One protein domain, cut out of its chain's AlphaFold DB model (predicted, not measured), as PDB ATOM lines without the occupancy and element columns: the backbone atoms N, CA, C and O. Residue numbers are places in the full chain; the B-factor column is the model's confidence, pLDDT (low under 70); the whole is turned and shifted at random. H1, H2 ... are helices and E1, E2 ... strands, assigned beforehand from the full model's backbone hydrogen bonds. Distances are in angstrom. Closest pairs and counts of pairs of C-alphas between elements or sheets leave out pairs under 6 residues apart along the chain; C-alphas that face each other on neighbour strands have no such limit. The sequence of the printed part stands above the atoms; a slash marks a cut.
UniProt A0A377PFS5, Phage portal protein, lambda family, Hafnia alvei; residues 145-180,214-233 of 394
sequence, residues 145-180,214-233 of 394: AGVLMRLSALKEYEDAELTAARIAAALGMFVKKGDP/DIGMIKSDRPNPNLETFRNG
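AT A GLANCE: This is residues 145 to 180 and 214 to 233 of the 394 residues of the protein "Phage portal protein, lambda family" of Hafnia alvei (UniProt A0A377PFS5). Picture a thin rod that folds back on itself: one long helix, H1, leads to a small pair of strands, E1 and E2, at the other end, and from E2 a loop and the short helix H2 run back beside H1. Residues 145 to 153, of which 148 to 153 belong to H1, stick out free. The printed part has 56 residues, with two named helices and two named strands in the order H1, E1, E2, H2; the sheet is E1 - E2, antiparallel, and the class is mostly helix. The whole is extended, with a radius of gyration of the C-alphas of 17.1 A and spans of 60 by 20 by 17 A.

HOW THE PARTS SIT: Begin at the sheet, where E1, residues 174 to 176, and E2, residues 214 to 216, are antiparallel neighbours at 141 degrees. Look for N 174 and O 216, 2.8 A apart, and N 214 and O 176, 3.0 A apart, both within hydrogen-bond range. H1, residues 148 to 170, is apart from E2. H1 and H2, residues 227 to 233, are close but not clearly touching; their closest C-alphas, those of Leu 154 and Arg 231, are 7.2 A apart. They run opposite ways at a shallow tilt of 8 degrees. In H1 and H2 every O i to N i+4 pair is within hydrogen-bond range.

IN THESE COORDINATES: Find C-alpha 174 at (322.252, 147.192, 229.331), where E1 begins. H1 runs 33.1 A from C-alpha 148 at (292.729, 176.289, 224.447) to C-alpha 170. E1 is 6.4 A long and E2 6.3 A. H2 runs 9.9 A and ends at C-alpha 233, (288.172, 161.496, 224.408).

THE WHOLE: The farthest C-alphas, those of Ala 145 and Pro 180, are 60.1 A apart. Residues 181 to 213 are not printed; C-alphas 180 and 214 are 14.2 A apart across this cut. Of the links printed whole, H1 to E1 is tight and E2 to H2 short. Look for pLDDT under 70 at residues 170 to 175, 178 to 180, 215 to 221 and 223.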
ATOM      1  N   ALA A 145     288.478 179.856 223.366       91.56
ATOM      2  CA  ALA A 145     288.981 180.211 224.696       91.56
ATOM      3  C   ALA A 145     288.734 179.120 225.757       91.56
ATOM      4  O   ALA A 145     289.612 178.828 226.564       91.56
ATOM      5  N   GLY A 146     287.569 178.461 225.722       89.81
ATOM      6  CA  GLY A 146     287.221 177.393 226.668       89.81
ATOM      7  C   GLY A 146     287.953 176.061 226.453       89.81
ATOM      8  O   GLY A 146     287.928 175.209 227.338       89.81
ATOM      9  N   VAL A 147     288.593 175.861 225.297       92.81
ATOM     10  CA  VAL A 147     289.274 174.609 224.920       92.81
ATOM     11  C   VAL A 147     290.777 174.777 224.687       92.81
ATOM     12  O   VAL A 147     291.466 173.772 224.544       92.81
ATOM     13  N   LEU A 148     291.307 176.006 224.701       92.06
ATOM     14  CA  LEU A 148     292.729 176.289 224.447       92.06
ATOM     15  C   LEU A 148     293.669 175.494 225.362       92.06
ATOM     16  O   LEU A 148     294.560 174.810 224.868       92.06
ATOM     17  N   MET A 149     293.435 175.509 226.678       92.56
ATOM     18  CA  MET A 149     294.271 174.757 227.628       92.56
ATOM     19  C   MET A 149     294.219 173.248 227.378       92.56
ATOM     20  O   MET A 149     295.225 172.558 227.509       92.56
ATOM     21  N   ARG A 150     293.056 172.734 226.965       92.00
ATOM     22  CA  ARG A 150     292.888 171.318 226.616       92.00
ATOM     23  C   ARG A 150     293.658 170.961 225.346       92.00
ATOM     24  O   ARG A 150     294.261 169.898 225.294       92.00
ATOM     25  N   LEU A 151     293.643 171.840 224.343       92.50
ATOM     26  CA  LEU A 151     294.419 171.668 223.114       92.50
ATOM     27  C   LEU A 151     295.929 171.707 223.389       92.50
ATOM     28  O   LEU A 151     296.644 170.869 222.846       92.50
ATOM     29  N   SER A 152     296.401 172.611 224.259       94.38
ATOM     30  CA  SER A 152     297.813 172.654 224.681       94.38
ATOM     31  C   SER A 152     298.225 171.352 225.361       94.38
ATOM     32  O   SER A 152     299.174 170.707 224.929       94.38
ATOM     33  N   ALA A 153     297.446 170.905 226.350       92.06
ATOM     34  CA  ALA A 153     297.723 169.662 227.065       92.06
ATOM     35  C   ALA A 153     297.688 168.429 226.143       92.06
ATOM     36  O   ALA A 153     298.489 167.513 226.304       92.06
ATOM     37  N   LEU A 154     296.779 168.397 225.158       92.31
ATOM     38  CA  LEU A 154     296.730 167.316 224.170       92.31
ATOM     39  C   LEU A 154     297.992 167.295 223.299       92.31
ATOM     40  O   LEU A 154     298.556 166.225 223.093       92.31
ATOM     41  N   LYS A 155     298.450 168.464 222.835       93.75
ATOM     42  CA  LYS A 155     299.702 168.588 222.082       93.75
ATOM     43  C   LYS A 155     300.901 168.117 222.909       93.75
ATOM     44  O   LYS A 155     301.695 167.324 222.421       93.75
ATOM     45  N   GLU A 156     301.018 168.584 224.150       93.25
ATOM     46  CA  GLU A 156     302.106 168.194 225.059       93.25
ATOM     47  C   GLU A 156     302.127 166.681 225.297       93.25
ATOM     48  O   GLU A 156     303.192 166.064 225.303       93.25
ATOM     49  N   TYR A 157     300.951 166.067 225.433       91.12
ATOM     50  CA  TYR A 157     300.821 164.622 225.564       91.12
ATOM     51  C   TYR A 157     301.262 163.876 224.295       91.12
ATOM     52  O   TYR A 157     302.038 162.928 224.392       91.12
ATOM     53  N   GLU A 158     300.829 164.308 223.106       90.19
ATOM     54  CA  GLU A 158     301.259 163.714 221.829       90.19
ATOM     55  C   GLU A 158     302.785 163.838 221.624       90.19
ATOM     56  O   GLU A 158     303.439 162.867 221.231       90.19
ATOM     57  N   ASP A 159     303.369 164.995 221.952       91.19
ATOM     58  CA  ASP A 159     304.813 165.245 221.862       91.19
ATOM     59  C   ASP A 159     305.608 164.367 222.858       91.19
ATOM     60  O   ASP A 159     306.664 163.815 222.514       91.19
ATOM     61  N   ALA A 160     305.098 164.190 224.082       88.06
ATOM     62  CA  ALA A 160     305.693 163.319 225.095       88.06
ATOM     63  C   ALA A 160     305.655 161.844 224.673       88.06
ATOM     64  O   ALA A 160     306.647 161.129 224.820       88.06
ATOM     65  N   GLU A 161     304.542 161.394 224.098       87.06
ATOM     66  CA  GLU A 161     304.374 160.028 223.602       87.06
ATOM     67  C   GLU A 161     305.295 159.742 222.407       87.06
ATOM     68  O   GLU A 161     305.928 158.686 222.358       87.06
ATOM     69  N   LEU A 162     305.460 160.706 221.493       86.75
ATOM     70  CA  LEU A 162     306.424 160.610 220.393       86.75
ATOM     71  C   LEU A 162     307.869 160.534 220.908       86.75
ATOM     72  O   LEU A 162     308.668 159.734 220.417       86.75
ATOM     73  N   THR A 163     308.212 161.345 221.909       85.81
ATOM     74  CA  THR A 163     309.545 161.342 222.528       85.81
ATOM     75  C   THR A 163     309.811 160.026 223.255       85.81
ATOM     76  O   THR A 163     310.872 159.429 223.077       85.81
ATOM     77  N   ALA A 164     308.830 159.516 224.002       80.75
ATOM     78  CA  ALA A 164     308.920 158.224 224.668       80.75
ATOM     79  C   ALA A 164     309.087 157.076 223.662       80.75
ATOM     80  O   ALA A 164     309.908 156.193 223.890       80.75
ATOM     81  N   ALA A 165     308.374 157.109 222.531       81.94
ATOM     82  CA  ALA A 165     308.532 156.126 221.460       81.94
ATOM     83  C   ALA A 165     309.932 156.173 220.824       81.94
ATOM     84  O   ALA A 165     310.517 155.127 220.553       81.94
ATOM     85  N   ARG A 166     310.508 157.370 220.633       80.44
ATOM     86  CA  ARG A 166     311.889 157.533 220.143       80.44
ATOM     87  C   ARG A 166     312.921 156.992 221.129       80.44
ATOM     88  O   ARG A 166     313.837 156.297 220.707       80.44
ATOM     89  N   ILE A 167     312.763 157.279 222.422       77.44
ATOM     90  CA  ILE A 167     313.640 156.739 223.473       77.44
ATOM     91  C   ILE A 167     313.515 155.215 223.515       77.44
ATOM     92  O   ILE A 167     314.525 154.528 223.473       77.44
ATOM     93  N   ALA A 168     312.293 154.678 223.519       74.38
ATOM     94  CA  ALA A 168     312.040 153.239 223.487       74.38
ATOM     95  C   ALA A 168     312.709 152.543 222.293       74.38
ATOM     96  O   ALA A 168     313.272 151.470 222.460       74.38
ATOM     97  N   ALA A 169     312.686 153.168 221.112       72.38
ATOM     98  CA  ALA A 169     313.359 152.653 219.922       72.38
ATOM     99  C   ALA A 169     314.896 152.747 219.995       72.38
ATOM    100  O   ALA A 169     315.579 151.979 219.325       72.38
ATOM    101  N   ALA A 170     315.438 153.682 220.781       68.00
ATOM    102  CA  ALA A 170     316.879 153.880 220.959       68.00
ATOM    103  C   ALA A 170     317.479 153.046 222.107       68.00
ATOM    104  O   ALA A 170     318.691 152.842 222.154       68.00
ATOM    105  N   LEU A 171     316.657 152.574 223.049       64.38
ATOM    106  CA  LEU A 171     317.104 151.724 224.149       64.38
ATOM    107  C   LEU A 171     317.375 150.309 223.618       64.38
ATOM    108  O   LEU A 171     316.460 149.513 223.451       64.38
ATOM    109  N   GLY A 172     318.649 150.015 223.349       68.31
ATOM    110  CA  GLY A 172     319.114 148.697 222.912       68.31
ATOM    111  C   GLY A 172     319.111 147.680 224.055       68.31
ATOM    112  O   GLY A 172     318.196 146.874 224.175       68.31
ATOM    113  N   MET A 173     320.136 147.702 224.910       65.88
ATOM    114  CA  MET A 173     320.381 146.734 225.992       65.88
ATOM    115  C   MET A 173     321.274 147.380 227.068       65.88
ATOM    116  O   MET A 173     321.986 148.338 226.776       65.88
ATOM    117  N   PHE A 174     321.266 146.861 228.297       69.25
ATOM    118  CA  PHE A 174     322.252 147.192 229.331       69.25
ATOM    119  C   PHE A 174     322.921 145.921 229.858       69.25
ATOM    120  O   PHE A 174     322.300 144.862 229.922       69.25
ATOM    121  N   VAL A 175     324.182 146.036 230.268       69.62
ATOM    122  CA  VAL A 175     324.922 144.943 230.912       69.62
ATOM    123  C   VAL A 175     324.903 145.172 232.418       69.62
ATOM    124  O   VAL A 175     325.356 146.210 232.906       69.62
ATOM    125  N   LYS A 176     324.354 144.218 233.167       72.50
ATOM    126  CA  LYS A 176     324.369 144.221 234.630       72.50
ATOM    127  C   LYS A 176     325.624 143.495 235.102       72.50
ATOM    128  O   LYS A 176     325.745 142.302 234.859       72.50
ATOM    129  N   LYS A 177     326.528 144.197 235.790       71.12
ATOM    130  CA  LYS A 177     327.724 143.585 236.391       71.12
ATOM    131  C   LYS A 177     327.387 142.802 237.663       71.12
ATOM    132  O   LYS A 177     326.479 143.188 238.402       71.12
ATOM    133  N   GLY A 178     328.121 141.712 237.877       66.56
ATOM    134  CA  GLY A 178     327.994 140.821 239.031       66.56
ATOM    135  C   GLY A 178     328.607 141.373 240.324       66.56
ATOM    136  O   GLY A 178     328.938 142.554 240.425       66.56
ATOM    137  N   ASP A 179     328.739 140.502 241.327       65.38
ATOM    138  CA  ASP A 179     329.243 140.828 242.669       65.38
ATOM    139  C   ASP A 179     330.704 141.344 242.617       65.38
ATOM    140  O   ASP A 179     331.540 140.701 241.967       65.38
ATOM    141  N   PRO A 180     331.054 142.469 243.281       60.81
ATOM    142  CA  PRO A 180     332.409 143.032 243.278       60.81
ATOM    143  C   PRO A 180     333.527 142.060 243.674       60.81
ATOM    144  O   PRO A 180     334.658 142.245 243.246       60.81
ATOM    145  N   ASP A 214     325.127 139.888 233.165       73.06
ATOM    146  CA  ASP A 214     323.864 139.500 232.519       73.06
ATOM    147  C   ASP A 214     323.356 140.631 231.615       73.06
ATOM    148  O   ASP A 214     323.503 141.817 231.936       73.06
ATOM    149  N   ILE A 215     322.749 140.279 230.481       69.50
ATOM    150  CA  ILE A 215     322.183 141.256 229.544       69.50
ATOM    151  C   ILE A 215     320.734 141.509 229.926       69.50
ATOM    152  O   ILE A 215     319.840 140.694 229.699       69.50
ATOM    153  N   GLY A 216     320.482 142.703 230.446       68.56
ATOM    154  CA  GLY A 216     319.136 143.220 230.583       68.56
ATOM    155  C   GLY A 216     318.700 143.917 229.300       68.56
ATOM    156  O   GLY A 216     319.329 144.872 228.848       68.56
ATOM    157  N   MET A 217     317.576 143.504 228.720       68.62
ATOM    158  CA  MET A 217     316.864 144.371 227.779       68.62
ATOM    159  C   MET A 217     316.051 145.391 228.567       68.62
ATOM    160  O   MET A 217     315.312 145.025 229.487       68.62
ATOM    161  N   ILE A 218     316.140 146.666 228.188       65.88
ATOM    162  CA  ILE A 218     315.205 147.668 228.697       65.88
ATOM    163  C   ILE A 218     313.892 147.430 227.962       65.88
ATOM    164  O   ILE A 218     313.679 147.920 226.856       65.88
ATOM    165  N   LYS A 219     313.021 146.612 228.557       62.00
ATOM    166  CA  LYS A 219     311.677 146.406 228.027       62.00
ATOM    167  C   LYS A 219     310.935 147.731 228.113       62.00
ATOM    168  O   LYS A 219     310.637 148.219 229.199       62.00
ATOM    169  N   SER A 220     310.662 148.318 226.958       65.56
ATOM    170  CA  SER A 220     309.663 149.364 226.861       65.56
ATOM    171  C   SER A 220     308.310 148.687 226.672       65.56
ATOM    172  O   SER A 220     308.116 147.998 225.674       65.56
ATOM    173  N   ASP A 221     307.362 148.893 227.590       66.81
ATOM    174  CA  ASP A 221     305.968 148.425 227.455       66.81
ATOM    175  C   ASP A 221     305.181 149.250 226.405       66.81
ATOM    176  O   ASP A 221     304.005 149.579 226.568       66.81
ATOM    177  N   ARG A 222     305.852 149.651 225.320       71.38
ATOM    178  CA  ARG A 222     305.323 150.436 224.203       71.38
ATOM    179  C   ARG A 222     305.187 149.514 222.985       71.38
ATOM    180  O   ARG A 222     306.091 148.721 222.739       71.38
ATOM    181  N   PRO A 223     304.103 149.615 222.195       66.50
ATOM    182  CA  PRO A 223     303.184 150.754 222.068       66.50
ATOM    183  C   PRO A 223     302.060 150.808 223.119       66.50
ATOM    184  O   PRO A 223     301.575 149.781 223.576       66.50
ATOM    185  N   ASN A 224     301.608 152.025 223.463       76.81
ATOM    186  CA  ASN A 224     300.445 152.245 224.333       76.81
ATOM    187  C   ASN A 224     299.142 152.121 223.512       76.81
ATOM    188  O   ASN A 224     298.848 153.026 222.725       76.81
ATOM    189  N   PRO A 225     298.325 151.068 223.705       80.88
ATOM    190  CA  PRO A 225     297.101 150.869 222.926       80.88
ATOM    191  C   PRO A 225     296.000 151.890 223.259       80.88
ATOM    192  O   PRO A 225     295.072 152.075 222.479       80.88
ATOM    193  N   ASN A 226     296.093 152.583 224.399       85.12
ATOM    194  CA  ASN A 226     295.065 153.516 224.870       85.12
ATOM    195  C   ASN A 226     295.275 154.961 224.398       85.12
ATOM    196  O   ASN A 226     294.429 155.815 224.678       85.12
ATOM    197  N   LEU A 227     296.373 155.241 223.685       86.12
ATOM    198  CA  LEU A 227     296.695 156.578 223.181       86.12
ATOM    199  C   LEU A 227     295.541 157.148 222.346       86.12
ATOM    200  O   LEU A 227     295.078 158.265 222.584       86.12
ATOM    201  N   GLU A 228     295.043 156.356 221.398       87.94
ATOM    202  CA  GLU A 228     293.963 156.771 220.507       87.94
ATOM    203  C   GLU A 228     292.663 157.032 221.284       87.94
ATOM    204  O   GLU A 228     291.999 158.046 221.065       87.94
ATOM    205  N   THR A 229     292.316 156.159 222.232       89.69
ATOM    206  CA  THR A 229     291.111 156.303 223.062       89.69
ATOM    207  C   THR A 229     291.145 157.594 223.876       89.69
ATOM    208  O   THR A 229     290.160 158.340 223.883       89.69
ATOM    209  N   PHE A 230     292.278 157.899 224.517       89.25
ATOM    210  CA  PHE A 230     292.450 159.142 225.270       89.25
ATOM    211  C   PHE A 230     292.381 160.367 224.352       89.25
ATOM    212  O   PHE A 230     291.603 161.287 224.618       89.25
ATOM    213  N   ARG A 231     293.119 160.351 223.235       90.75
ATOM    214  CA  ARG A 231     293.109 161.421 222.228       90.75
ATOM    215  C   ARG A 231     291.697 161.691 221.710       90.75
ATOM    216  O   ARG A 231     291.248 162.835 221.710       90.75
ATOM    217  N   ASN A 232     290.957 160.647 221.343       91.31
ATOM    218  CA  ASN A 232     289.573 160.762 220.887       91.31
ATOM    219  C   ASN A 232     288.655 161.304 221.994       91.31
ATOM    220  O   ASN A 232     287.773 162.114 221.717       91.31
ATOM    221  N   GLY A 233     288.867 160.914 223.256       90.69
ATOM    222  CA  GLY A 233     288.172 161.496 224.408       90.69
ATOM    223  C   GLY A 233     288.407 163.005 224.545       90.69
ATOM    224  O   GLY A 233     287.449 163.767 224.691       90.69
TER     225      GLY A 233